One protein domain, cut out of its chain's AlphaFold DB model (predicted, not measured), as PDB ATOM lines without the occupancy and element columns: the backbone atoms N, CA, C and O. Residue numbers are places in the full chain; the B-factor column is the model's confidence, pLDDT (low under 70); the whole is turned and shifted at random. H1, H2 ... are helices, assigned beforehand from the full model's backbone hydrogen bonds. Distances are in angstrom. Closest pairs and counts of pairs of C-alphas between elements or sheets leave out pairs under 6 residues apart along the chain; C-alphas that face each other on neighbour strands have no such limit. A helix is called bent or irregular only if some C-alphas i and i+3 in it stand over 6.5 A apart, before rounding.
ATOM      1  N   ARG A 143     209.521 144.529 126.223       78.88
ATOM      2  CA  ARG A 143     210.338 145.542 126.914       78.88
ATOM      3  C   ARG A 143     211.022 145.005 128.174       78.88
ATOM      4  O   ARG A 143     212.113 145.461 128.509       78.88
ATOM      5  N   LEU A 144     210.398 144.060 128.882       82.56
ATOM      6  CA  LEU A 144     211.000 143.407 130.044       82.56
ATOM      7  C   LEU A 144     212.180 142.531 129.611       82.56
ATOM      8  O   LEU A 144     213.253 142.629 130.200       82.56
ATOM      9  N   LEU A 145     212.006 141.744 128.546       77.88
ATOM     10  CA  LEU A 145     213.067 140.906 127.981       77.88
ATOM     11  C   LEU A 145     214.249 141.748 127.474       77.88
ATOM     12  O   LEU A 145     215.406 141.425 127.747       77.88
ATOM     13  N   GLU A 146     213.972 142.869 126.804       80.00
ATOM     14  CA  GLU A 146     215.002 143.828 126.388       80.00
ATOM     15  C   GLU A 146     215.750 144.431 127.584       80.00
ATOM     16  O   GLU A 146     216.980 144.524 127.573       80.00
ATOM     17  N   ASN A 147     215.025 144.829 128.633       77.69
ATOM     18  CA  ASN A 147     215.626 145.389 129.841       77.69
ATOM     19  C   ASN A 147     216.501 144.373 130.572       77.69
ATOM     20  O   ASN A 147     217.607 144.727 130.988       77.69
ATOM     21  N   ARG A 148     216.040 143.122 130.677       76.19
ATOM     22  CA  ARG A 148     216.815 142.006 131.226       76.19
ATOM     23  C   ARG A 148     218.130 141.835 130.470       76.19
ATOM     24  O   ARG A 148     219.187 141.771 131.088       76.19
ATOM     25  N   ALA A 149     218.095 141.848 129.136       74.50
ATOM     26  CA  ALA A 149     219.303 141.719 128.322       74.50
ATOM     27  C   ALA A 149     220.298 142.883 128.521       74.50
ATOM     28  O   ALA A 149     221.510 142.664 128.487       74.50
ATOM     29  N   ARG A 150     219.810 144.114 128.738       75.38
ATOM     30  CA  ARG A 150     220.650 145.326 128.820       75.38
ATOM     31  C   ARG A 150     221.209 145.621 130.214       75.38
ATOM     32  O   ARG A 150     222.358 146.038 130.326       75.38
ATOM     33  N   HIS A 151     220.420 145.437 131.271       70.00
ATOM     34  CA  HIS A 151     220.706 146.044 132.581       70.00
ATOM     35  C   HIS A 151     221.009 145.037 133.698       70.00
ATOM     36  O   HIS A 151     221.229 145.427 134.844       70.00
ATOM     37  N   TRP A 152     221.075 143.742 133.388       64.94
ATOM     38  CA  TRP A 152     221.167 142.702 134.411       64.94
ATOM     39  C   TRP A 152     222.420 142.778 135.313       64.94
ATOM     40  O   TRP A 152     222.325 142.579 136.523       64.94
ATOM     41  N   LYS A 153     223.589 143.157 134.770       64.12
ATOM     42  CA  LYS A 153     224.836 143.311 135.560       64.12
ATOM     43  C   LYS A 153     224.720 144.325 136.708       64.12
ATOM     44  O   LYS A 153     225.523 144.292 137.636       64.12
ATOM     45  N   LEU A 154     223.767 145.253 136.621       65.81
ATOM     46  CA  LEU A 154     223.485 146.232 137.667       65.81
ATOM     47  C   LEU A 154     222.647 145.614 138.790       65.81
ATOM     48  O   LEU A 154     222.976 145.821 139.951       65.81
ATOM     49  N   VAL A 155     221.630 144.818 138.453       61.81
ATOM     50  CA  VAL A 155     220.730 144.155 139.414       61.81
ATOM     51  C   VAL A 155     221.465 143.095 140.240       61.81
ATOM     52  O   VAL A 155     221.268 143.014 141.449       61.81
ATOM     53  N   GLU A 156     222.378 142.342 139.619       61.03
ATOM     54  CA  GLU A 156     223.202 141.316 140.281       61.03
ATOM     55  C   GLU A 156     223.997 141.854 141.485       61.03
ATOM     56  O   GLU A 156     224.211 141.136 142.456       61.03
ATOM     57  N   ARG A 157     224.382 143.137 141.466       61.09
ATOM     58  CA  ARG A 157     225.142 143.770 142.559       61.09
ATOM     59  C   ARG A 157     224.322 144.007 143.827       61.09
ATOM     60  O   ARG A 157     224.912 144.220 144.881       61.09
ATOM     61  N   PHE A 158     222.995 143.999 143.728       58.16
ATOM     62  CA  PHE A 158     222.094 144.332 144.836       58.16
ATOM     63  C   PHE A 158     221.465 143.103 145.501       58.16
ATOM     64  O   PHE A 158     220.814 143.235 146.536       58.16
ATOM     65  N   LEU A 159     221.670 141.905 144.948       59.50
ATOM     66  CA  LEU A 159     221.125 140.668 145.498       59.50
ATOM     67  C   LEU A 159     222.099 140.077 146.523       59.50
ATOM     68  O   LEU A 159     222.974 139.278 146.196       59.50
ATOM     69  N   ALA A 160     221.954 140.502 147.777       55.47
ATOM     70  CA  ALA A 160     222.694 139.935 148.898       55.47
ATOM     71  C   ALA A 160     222.244 138.483 149.194       55.47
ATOM     72  O   ALA A 160     221.057 138.162 149.054       55.47
ATOM     73  N   PRO A 161     223.147 137.595 149.653       53.97
ATOM     74  CA  PRO A 161     222.768 136.266 150.130       53.97
ATOM     75  C   PRO A 161     221.823 136.377 151.338       53.97
ATOM     76  O   PRO A 161     222.167 137.018 152.328       53.97
ATOM     77  N   GLY A 162     220.647 135.742 151.273       56.81
ATOM     78  CA  GLY A 162     219.701 135.661 152.399       56.81
ATOM     79  C   GLY A 162     218.481 136.588 152.336       56.81
ATOM     80  O   GLY A 162     217.729 136.652 153.303       56.81
ATOM     81  N   PHE A 163     218.253 137.287 151.221       62.19
ATOM     82  CA  PHE A 163     217.029 138.066 151.015       62.19
ATOM     83  C   PHE A 163     215.808 137.143 150.855       62.19
ATOM     84  O   PHE A 163     215.794 136.286 149.964       62.19
ATOM     85  N   ASP A 164     214.781 137.318 151.697       68.12
ATOM     86  CA  ASP A 164     213.487 136.642 151.531       68.12
ATOM     87  C   ASP A 164     212.727 137.275 150.361       68.12
ATOM     88  O   ASP A 164     211.937 138.216 150.484       68.12
ATOM     89  N   LEU A 165     213.060 136.758 149.187       65.88
ATOM     90  CA  LEU A 165     212.626 137.261 147.901       65.88
ATOM     91  C   LEU A 165     211.111 137.115 147.693       65.88
ATOM     92  O   LEU A 165     210.502 137.979 147.069       65.88
ATOM     93  N   ASP A 166     210.504 136.054 148.229       66.50
ATOM     94  CA  ASP A 166     209.074 135.768 148.078       66.50
ATOM     95  C   ASP A 166     208.227 136.784 148.872       66.50
ATOM     96  O   ASP A 166     207.263 137.360 148.346       66.50
ATOM     97  N   ALA A 167     208.623 137.065 150.121       69.00
ATOM     98  CA  ALA A 167     207.964 138.057 150.968       69.00
ATOM     99  C   ALA A 167     208.138 139.485 150.425       69.00
ATOM    100  O   ALA A 167     207.162 140.236 150.332       69.00
ATOM    101  N   ALA A 168     209.355 139.848 150.012       70.00
ATOM    102  CA  ALA A 168     209.643 141.173 149.469       70.00
ATOM    103  C   ALA A 168     208.946 141.423 148.123       70.00
ATOM    104  O   ALA A 168     208.371 142.490 147.922       70.00
ATOM    105  N   MET A 169     208.921 140.429 147.228       75.81
ATOM    106  CA  MET A 169     208.203 140.526 145.955       75.81
ATOM    107  C   MET A 169     206.707 140.733 146.188       75.81
ATOM    108  O   MET A 169     206.102 141.612 145.578       75.81
ATOM    109  N   THR A 170     206.102 139.957 147.090       75.62
ATOM    110  CA  THR A 170     204.668 140.079 147.376       75.62
ATOM    111  C   THR A 170     204.336 141.448 147.977       75.62
ATOM    112  O   THR A 170     203.307 142.031 147.629       75.62
ATOM    113  N   ALA A 171     205.198 141.989 148.844       79.00
ATOM    114  CA  ALA A 171     205.030 143.321 149.422       79.00
ATOM    115  C   ALA A 171     205.168 144.439 148.374       79.00
ATOM    116  O   ALA A 171     204.302 145.310 148.302       79.00
ATOM    117  N   GLU A 172     206.190 144.384 147.517       79.12
ATOM    118  CA  GLU A 172     206.396 145.367 146.443       79.12
ATOM    119  C   GLU A 172     205.264 145.347 145.415       79.12
ATOM    120  O   GLU A 172     204.785 146.390 144.969       79.12
ATOM    121  N   ILE A 173     204.776 144.157 145.067       80.81
ATOM    122  CA  ILE A 173     203.660 144.001 144.135       80.81
ATOM    123  C   ILE A 173     202.362 144.505 144.754       80.81
ATOM    124  O   ILE A 173     201.617 145.226 144.090       80.81
ATOM    125  N   ARG A 174     202.113 144.207 146.033       85.06
ATOM    126  CA  ARG A 174     200.978 144.774 146.765       85.06
ATOM    127  C   ARG A 174     201.044 146.301 146.775       85.06
ATOM    128  O   ARG A 174     200.078 146.946 146.387       85.06
ATOM    129  N   HIS A 175     202.200 146.871 147.104       84.56
ATOM    130  CA  HIS A 175     202.410 148.316 147.093       84.56
ATOM    131  C   HIS A 175     202.200 148.926 145.693       84.56
ATOM    132  O   HIS A 175     201.540 149.957 145.544       84.56
ATOM    133  N   ALA A 176     202.682 148.270 144.631       83.25
ATOM    134  CA  ALA A 176     202.434 148.703 143.258       83.25
ATOM    135  C   ALA A 176     200.934 148.698 142.917       83.25
ATOM    136  O   ALA A 176     200.429 149.657 142.324       83.25
ATOM    137  N   LEU A 177     200.219 147.649 143.323       84.62
ATOM    138  CA  LEU A 177     198.785 147.482 143.109       84.62
ATOM    139  C   LEU A 177     197.934 148.464 143.930       84.62
ATOM    140  O   LEU A 177     196.898 148.914 143.439       84.62
ATOM    141  N   GLU A 178     198.376 148.849 145.122       88.25
ATOM    142  CA  GLU A 178     197.715 149.829 145.998       88.25
ATOM    143  C   GLU A 178     198.023 151.286 145.615       88.25
ATOM    144  O   GLU A 178     197.274 152.194 145.971       88.25
ATOM    145  N   SER A 179     199.086 151.529 144.840       89.38
ATOM    146  CA  SER A 179     199.460 152.879 144.401       89.38
ATOM    147  C   SER A 179     198.363 153.577 143.577       89.38
ATOM    148  O   SER A 179     197.526 152.938 142.942       89.38
ATOM    149  N   GLN A 180     198.398 154.910 143.498       89.25
ATOM    150  CA  GLN A 180     197.484 155.693 142.645       89.25
ATOM    151  C   GLN A 180     197.916 155.758 141.165       89.25
ATOM    152  O   GLN A 180     197.420 156.580 140.398       89.25
ATOM    153  N   ALA A 181     198.861 154.915 140.739       90.12
ATOM    154  CA  ALA A 181     199.346 154.914 139.363       90.12
ATOM    155  C   ALA A 181     198.285 154.409 138.364       90.12
ATOM    156  O   ALA A 181     197.387 153.640 138.714       90.12
ATOM    157  N   ALA A 182     198.426 154.789 137.091       93.31
ATOM    158  CA  ALA A 182     197.584 154.265 136.016       93.31
ATOM    159  C   ALA A 182     197.723 152.728 135.882       93.31
ATOM    160  O   ALA A 182     198.812 152.198 136.134       93.31
ATOM    161  N   PRO A 183     196.678 152.002 135.432       92.50
ATOM    162  CA  PRO A 183     196.705 150.539 135.334       92.50
ATOM    163  C   PRO A 183     197.878 149.973 134.526       92.50
ATOM    164  O   PRO A 183     198.478 148.985 134.934       92.50
ATOM    165  N   THR A 184     198.272 150.633 133.435       91.44
ATOM    166  CA  THR A 184     199.429 150.248 132.607       91.44
ATOM    167  C   THR A 184     200.761 150.389 133.342       91.44
ATOM    168  O   THR A 184     201.647 149.545 133.207       91.44
ATOM    169  N   ALA A 185     200.907 151.426 134.166       89.25
ATOM    170  CA  ALA A 185     202.088 151.617 134.999       89.25
ATOM    171  C   ALA A 185     202.137 150.593 136.144       89.25
ATOM    172  O   ALA A 185     203.213 150.087 136.462       89.25
ATOM    173  N   LYS A 186     200.982 150.247 136.733       91.94
ATOM    174  CA  LYS A 186     200.874 149.146 137.703       91.94
ATOM    175  C   LYS A 186     201.256 147.811 137.063       91.94
ATOM    176  O   LYS A 186     202.118 147.127 137.597       91.94
ATOM    177  N   ALA A 187     200.689 147.496 135.897       91.00
ATOM    178  CA  ALA A 187     200.998 146.299 135.116       91.00
ATOM    179  C   ALA A 187     202.502 146.173 134.841       91.00
ATOM    180  O   ALA A 187     203.097 145.141 135.139       91.00
ATOM    181  N   PHE A 188     203.146 147.255 134.385       88.62
ATOM    182  CA  PHE A 188     204.592 147.260 134.162       88.62
ATOM    183  C   PHE A 188     205.380 146.935 135.434       88.62
ATOM    184  O   PHE A 188     206.299 146.123 135.394       88.62
ATOM    185  N   LYS A 189     205.025 147.558 136.566       88.88
ATOM    186  CA  LYS A 189     205.692 147.323 137.854       88.88
ATOM    187  C   LYS A 189     205.519 145.884 138.328       88.88
ATOM    188  O   LYS A 189     206.494 145.298 138.784       88.88
ATOM    189  N   VAL A 190     204.320 145.316 138.180       90.06
ATOM    190  CA  VAL A 190     204.048 143.905 138.487       90.06
ATOM    191  C   VAL A 190     204.942 143.005 137.636       90.06
ATOM    192  O   VAL A 190     205.734 142.243 138.185       90.06
ATOM    193  N   CYS A 191     204.895 143.146 136.307       89.88
ATOM    194  CA  CYS A 191     205.710 142.339 135.402       89.88
ATOM    195  C   CYS A 191     207.211 142.505 135.676       89.88
ATOM    196  O   CYS A 191     207.954 141.531 135.647       89.88
ATOM    197  N   PHE A 192     207.673 143.719 135.978       87.19
ATOM    198  CA  PHE A 192     209.075 143.973 136.296       87.19
ATOM    199  C   PHE A 192     209.502 143.320 137.616       87.19
ATOM    200  O   PHE A 192     210.536 142.658 137.652       87.19
ATOM    201  N   ALA A 193     208.697 143.440 138.675       87.06
ATOM    202  CA  ALA A 193     208.973 142.812 139.966       87.06
ATOM    203  C   ALA A 193     209.028 141.280 139.857       87.06
ATOM    204  O   ALA A 193     209.955 140.656 140.373       87.06
ATOM    205  N   VAL A 194     208.091 140.674 139.120       88.81
ATOM    206  CA  VAL A 194     208.101 139.225 138.860       88.81
ATOM    207  C   VAL A 194     209.285 138.819 137.972       88.81
ATOM    208  O   VAL A 194     209.886 137.769 138.187       88.81
ATOM    209  N   GLY A 195     209.678 139.659 137.012       87.69
ATOM    210  CA  GLY A 195     210.881 139.450 136.201       87.69
ATOM    211  C   GLY A 195     212.161 139.417 137.037       87.69
ATOM    212  O   GLY A 195     212.960 138.495 136.898       87.69
ATOM    213  N   LEU A 196     212.311 140.369 137.962       82.69
ATOM    214  CA  LEU A 196     213.428 140.386 138.908       82.69
ATOM    215  C   LEU A 196     213.448 139.123 139.771       82.69
ATOM    216  O   LEU A 196     214.503 138.515 139.938       82.69
ATOM    217  N   PHE A 197     212.286 138.702 140.278       83.25
ATOM    218  CA  PHE A 197     212.158 137.455 141.028       83.25
ATOM    219  C   PHE A 197     212.636 136.248 140.213       83.25
ATOM    220  O   PHE A 197     213.426 135.433 140.699       83.25
ATOM    221  N   ALA A 198     212.188 136.154 138.960       82.25
ATOM    222  CA  ALA A 198     212.549 135.074 138.057       82.25
ATOM    223  C   ALA A 198     214.061 135.011 137.800       82.25
ATOM    224  O   ALA A 198     214.633 133.920 137.787       82.25
ATOM    225  N   ASP A 199     214.730 136.159 137.679       80.06
ATOM    226  CA  ASP A 199     216.185 136.198 137.536       80.06
ATOM    227  C   ASP A 199     216.924 135.700 138.781       80.06
ATOM    228  O   ASP A 199     217.914 134.967 138.671       80.06
ATOM    229  N   VAL A 200     216.450 136.057 139.977       76.62
ATOM    230  CA  VAL A 200     217.055 135.549 141.214       76.62
ATOM    231  C   VAL A 200     216.851 134.042 141.319       76.62
ATOM    232  O   VAL A 200     217.793 133.323 141.660       76.62
ATOM    233  N   ALA A 201     215.650 133.540 141.018       76.50
ATOM    234  CA  ALA A 201     215.346 132.113 141.048       76.50
ATOM    235  C   ALA A 201     216.204 131.326 140.045       76.50
ATOM    236  O   ALA A 201     216.720 130.260 140.385       76.50
ATOM    237  N   GLU A 202     216.419 131.862 138.844       77.38
ATOM    238  CA  GLU A 202     217.285 131.231 137.849       77.38
ATOM    239  C   GLU A 202     218.721 131.083 138.344       77.38
ATOM    240  O   GLU A 202     219.305 130.006 138.241       77.38
ATOM    241  N   ARG A 203     219.281 132.125 138.955       73.19
ATOM    242  CA  ARG A 203     220.695 132.126 139.351       73.19
ATOM    243  C   ARG A 203     220.968 131.436 140.675       73.19
ATOM    244  O   ARG A 203     221.970 130.743 140.805       73.19
ATOM    245  N   SER A 204     220.094 131.628 141.658       71.19
ATOM    246  CA  SER A 204     220.274 131.048 142.994       71.19
ATOM    247  C   SER A 204     219.813 129.595 143.077       71.19
ATOM    248  O   SER A 204     220.343 128.834 143.884       71.19
ATOM    249  N   ARG A 205     218.829 129.197 142.258       70.19
ATOM    250  CA  ARG A 205     218.191 127.871 142.325       70.19
ATOM    251  C   ARG A 205     218.293 127.082 141.013       70.19
ATOM    252  O   ARG A 205     217.799 125.959 140.959       70.19
ATOM    253  N   GLY A 206     218.912 127.633 139.963       61.12
ATOM    254  CA  GLY A 206     219.070 126.957 138.668       61.12
ATOM    255  C   GLY A 206     217.758 126.765 137.897       61.12
ATOM    256  O   GLY A 206     217.664 125.881 137.048       61.12
ATOM    257  N   VAL A 207     216.718 127.534 138.227       68.44
ATOM    258  CA  VAL A 207     215.374 127.396 137.643       68.44
ATOM    259  C   VAL A 207     215.313 128.090 136.277       68.44
ATOM    260  O   VAL A 207     215.849 129.172 136.115       68.44
ATOM    261  N   ASN A 208     214.626 127.537 135.277       76.44
ATOM    262  CA  ASN A 208     214.423 128.264 134.016       76.44
ATOM    263  C   ASN A 208     213.679 129.601 134.259       76.44
ATOM    264  O   ASN A 208     212.614 129.591 134.880       76.44
ATOM    265  N   TRP A 209     214.209 130.723 133.754       79.81
ATOM    266  CA  TRP A 209     213.635 132.057 133.990       79.81
ATOM    267  C   TRP A 209     212.161 132.170 133.591       79.81
ATOM    268  O   TRP A 209     211.354 132.653 134.382       79.81
ATOM    269  N   MET A 210     211.783 131.678 132.404       73.75
ATOM    270  CA  MET A 210     210.392 131.741 131.932       73.75
ATOM    271  C   MET A 210     209.470 130.978 132.880       73.75
ATOM    272  O   MET A 210     208.443 131.496 133.298       73.75
ATOM    273  N   MET A 211     209.888 129.790 133.318       69.19
ATOM    274  CA  MET A 211     209.124 128.998 134.282       69.19
ATOM    275  C   MET A 211     208.996 129.699 135.645       69.19
ATOM    276  O   MET A 211     207.946 129.622 136.284       69.19
ATOM    277  N   ALA A 212     210.047 130.378 136.114       70.75
ATOM    278  CA  ALA A 212     209.998 131.146 137.357       70.75
ATOM    279  C   ALA A 212     209.069 132.368 137.239       70.75
ATOM    280  O   ALA A 212     208.279 132.616 138.150       70.75
ATOM    281  N   TYR A 213     209.110 133.068 136.103       81.88
ATOM    282  CA  TYR A 213     208.230 134.193 135.792       81.88
ATOM    283  C   TYR A 213     206.761 133.764 135.742       81.88
ATOM    284  O   TYR A 213     205.926 134.331 136.445       81.88
ATOM    285  N   GLU A 214     206.455 132.705 134.986       77.56
ATOM    286  CA  GLU A 214     205.111 132.134 134.904       77.56
ATOM    287  C   GLU A 214     204.590 131.762 136.294       77.56
ATOM    288  O   GLU A 214     203.483 132.139 136.672       77.56
ATOM    289  N   ASN A 215     205.393 131.060 137.097       76.50
ATOM    290  CA  ASN A 215     204.997 130.677 138.449       76.50
ATOM    291  C   ASN A 215     204.727 131.891 139.348       76.50
ATOM    292  O   ASN A 215     203.764 131.854 140.116       76.50
ATOM    293  N   GLY A 216     205.527 132.954 139.235       82.06
ATOM    294  CA  GLY A 216     205.313 134.205 139.961       82.06
ATOM    295  C   GLY A 216     204.007 134.893 139.561       82.06
ATOM    296  O   GLY A 216     203.177 135.176 140.422       82.06
ATOM    297  N   MET A 217     203.768 135.074 138.256       84.12
ATOM    298  CA  MET A 217     202.529 135.672 137.741       84.12
ATOM    299  C   MET A 217     201.295 134.879 138.186       84.12
ATOM    300  O   MET A 217     200.306 135.452 138.640       84.12
ATOM    301  N   LEU A 218     201.366 133.546 138.132       79.38
ATOM    302  CA  LEU A 218     200.280 132.667 138.565       79.38
ATOM    303  C   LEU A 218     200.049 132.684 140.075       79.38
ATOM    304  O   LEU A 218     198.899 132.634 140.507       79.38
ATOM    305  N   GLY A 219     201.112 132.778 140.876       78.44
ATOM    306  CA  GLY A 219     201.001 132.936 142.327       78.44
ATOM    307  C   GLY A 219     200.267 134.219 142.727       78.44
ATOM    308  O   GLY A 219     199.625 134.266 143.774       78.44
ATOM    309  N   LEU A 220     200.307 135.234 141.864       84.38
ATOM    310  CA  LEU A 220     199.676 136.535 142.070       84.38
ATOM    311  C   LEU A 220     198.315 136.668 141.386       84.38
ATOM    312  O   LEU A 220     197.692 137.725 141.499       84.38
ATOM    313  N   PHE A 221     197.842 135.626 140.695       82.25
ATOM    314  CA  PHE A 221     196.630 135.699 139.881       82.25
ATOM    315  C   PHE A 221     195.438 136.234 140.677       82.25
ATOM    316  O   PHE A 221     194.853 137.227 140.264       82.25
ATOM    317  N   ASP A 222     195.138 135.644 141.842       80.62
ATOM    318  CA  ASP A 222     193.987 136.035 142.671       80.62
ATOM    319  C   ASP A 222     194.070 137.525 143.097       80.62
ATOM    320  O   ASP A 222     193.055 138.219 143.182       80.62
ATOM    321  N   MET A 223     195.286 138.044 143.321       84.62
ATOM    322  CA  MET A 223     195.526 139.443 143.699       84.62
ATOM    323  C   MET A 223     195.352 140.399 142.511       84.62
ATOM    324  O   MET A 223     194.761 141.467 142.656       84.62
ATOM    325  N   ILE A 224     195.850 140.021 141.333       86.19
ATOM    326  CA  ILE A 224     195.770 140.841 140.119       86.19
ATOM    327  C   ILE A 224     194.351 140.807 139.538       86.19
ATOM    328  O   ILE A 224     193.849 141.839 139.095       86.19
ATOM    329  N   SER A 225     193.664 139.663 139.593       83.12
ATOM    330  CA  SER A 225     192.286 139.518 139.110       83.12
ATOM    331  C   SER A 225     191.296 140.383 139.889       83.12
ATOM    332  O   SER A 225     190.288 140.807 139.331       83.12
ATOM    333  N   ALA A 226     191.602 140.714 141.150       86.12
ATOM    334  CA  ALA A 226     190.833 141.681 141.934       86.12
ATOM    335  C   ALA A 226     190.919 143.121 141.379       86.12
ATOM    336  O   ALA A 226     190.128 143.978 141.770       86.12
ATOM    337  N   GLN A 227     191.844 143.395 140.451       89.31
ATOM    338  CA  GLN A 227     191.978 144.666 139.736       89.31
ATOM    339  C   GLN A 227     191.882 144.449 138.212       89.31
ATOM    340  O   GLN A 227     192.904 144.480 137.518       89.31
ATOM    341  N   PRO A 228     190.667 144.289 137.648       87.75
ATOM    342  CA  PRO A 228     190.480 143.902 136.245       87.75
ATOM    343  C   PRO A 228     191.207 144.800 135.237       87.75
ATOM    344  O   PRO A 228     191.772 144.309 134.265       87.75
ATOM    345  N   ALA A 229     191.270 146.112 135.487       89.12
ATOM    346  CA  ALA A 229     191.975 147.053 134.616       89.12
ATOM    347  C   ALA A 229     193.494 146.793 134.545       89.12
ATOM    348  O   ALA A 229     194.103 146.989 133.496       89.12
ATOM    349  N   VAL A 230     194.108 146.345 135.645       90.25
ATOM    350  CA  VAL A 230     195.531 145.970 135.676       90.25
ATOM    351  C   VAL A 230     195.732 144.632 134.975       90.25
ATOM    352  O   VAL A 230     196.653 144.504 134.176       90.25
ATOM    353  N   MET A 231     194.843 143.664 135.216       88.50
ATOM    354  CA  MET A 231     194.864 142.370 134.530       88.50
ATOM    355  C   MET A 231     194.806 142.537 133.004       88.50
ATOM    356  O   MET A 231     195.624 141.962 132.292       88.50
ATOM    357  N   HIS A 232     193.883 143.365 132.506       87.62
ATOM    358  CA  HIS A 232     193.783 143.683 131.080       87.62
ATOM    359  C   HIS A 232     195.050 144.353 130.555       87.62
ATOM    360  O   HIS A 232     195.596 143.915 129.550       87.62
ATOM    361  N   ALA A 233     195.575 145.341 131.282       89.25
ATOM    362  CA  ALA A 233     196.809 146.006 130.888       89.25
ATOM    363  C   ALA A 233     198.011 145.045 130.803       89.25
ATOM    364  O   ALA A 233     198.869 145.256 129.960       89.25
ATOM    365  N   ILE A 234     198.075 143.997 131.632       87.56
ATOM    366  CA  ILE A 234     199.108 142.952 131.526       87.56
ATOM    367  C   ILE A 234     198.897 142.098 130.269       87.56
ATOM    368  O   ILE A 234     199.859 141.804 129.575       87.56
ATOM    369  N   MET A 235     197.656 141.706 129.966       84.56
ATOM    370  CA  MET A 235     197.351 140.869 128.796       84.56
ATOM    371  C   MET A 235     197.581 141.571 127.446       84.56
ATOM    372  O   MET A 235     197.739 140.878 126.440       84.56
ATOM    373  N   ASP A 236     197.552 142.906 127.427       85.75
ATOM    374  CA  ASP A 236     197.686 143.737 126.223       85.75
ATOM    375  C   ASP A 236     199.129 144.227 125.962       85.75
ATOM    376  O   ASP A 236     199.379 144.886 124.947       85.75
ATOM    377  N   MET A 237     200.066 143.955 126.879       81.88
ATOM    378  CA  MET A 237     201.482 144.359 126.800       81.88
ATOM    379  C   MET A 237     202.337 143.456 125.911       81.88
ATOM    380  O   MET A 237     203.309 144.006 125.336       81.88
TER     381      MET A 237
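What this domain is: This is residues 143 to 237 of the 237 residues of an uncharacterized protein of Lentisphaerae bacterium (UniProt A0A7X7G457). One long helix, H3, runs through the middle; H2 folds back beside it as a helical hairpin, H4 crosses it at a steep tilt, closest at Ala 198 of H3, and H6 packs on residues 183 to 191 of H3. Short H5 joins H4 to H6, and H1, with a kink of 72 degrees near residue 151, makes an L at the outside of H3. The printed part has 95 residues with six named helices, H1 to H6 in that order, and no named strand; the class is all helix. It is compact, with a radius of gyration of the C-alphas of 13.1 A and spans of 34 by 26 by 23 A.

Where its parts are: Find C-alpha 143 at (210.338, 145.542, 126.914), where H1 begins; it covers residues 143 to 158, 21.5 A from first to last C-alpha. H1 is irregular: C-alphas 150 and 153 are 8.2 A apart. Next comes H2, residues 165 to 178, 19.6 A long. Find C-alpha 183 at (196.705, 150.539, 135.334); from there H3 runs 32.0 A through residues 183 to 205. H4 follows at residues 209 to 219, 15.2 A long, then H5 at residues 221 to 225, 5.8 A. H6, residues 228 to 235, measures 10.6 A and ends at C-alpha 235, (197.351, 140.869, 128.796).

How they stand to each other: Start at H3, the hub, which touches four helices. H1 and H3 only just touch, with 3 pairs of C-alphas within 8 A; H1 does so with residue 144 alone, and the closest C-alphas are those of Leu 144 and Phe 192, 6.6 A apart. H2 and H3 form a hairpin: they touch at a shallow tilt of 3 degrees, opposite ways, closest at the C-alphas of Ile 173 and Val 190, 5.7 A. H4 touches H3 at a steep tilt of 54 degrees, opposite ways, with the C-alphas of Ala 198 and Ala 212 closest at 4.7 A. H6 touches residues 183 to 191 of H3 at a steep tilt of 56 degrees, the same way; the closest C-alphas, of Pro 183 and Val 230, are 4.7 A apart. H4 and H5 meet only through their link. H5 and H6 touch only at the corner, and only just, with 3 pairs within 8 A; the C-alphas of Ile 224 and Met 231 are closest, 5.9 A apart. H1 and H4 are apart, as are H2 and H4. In H2, H3, H4, H5 and H6 every O i to N i+4 pair is within hydrogen-bond range; in H1, 6 of 12 are.

The domain as a whole: The two C-alphas farthest apart are those of Gln 180 and Gly 206, 36.2 A. The printed part has no cut, and no link is long. Mean pLDDT of the printed part is 78.8; look for values under 70 at residues 152 to 167, 206 to 207 and 211.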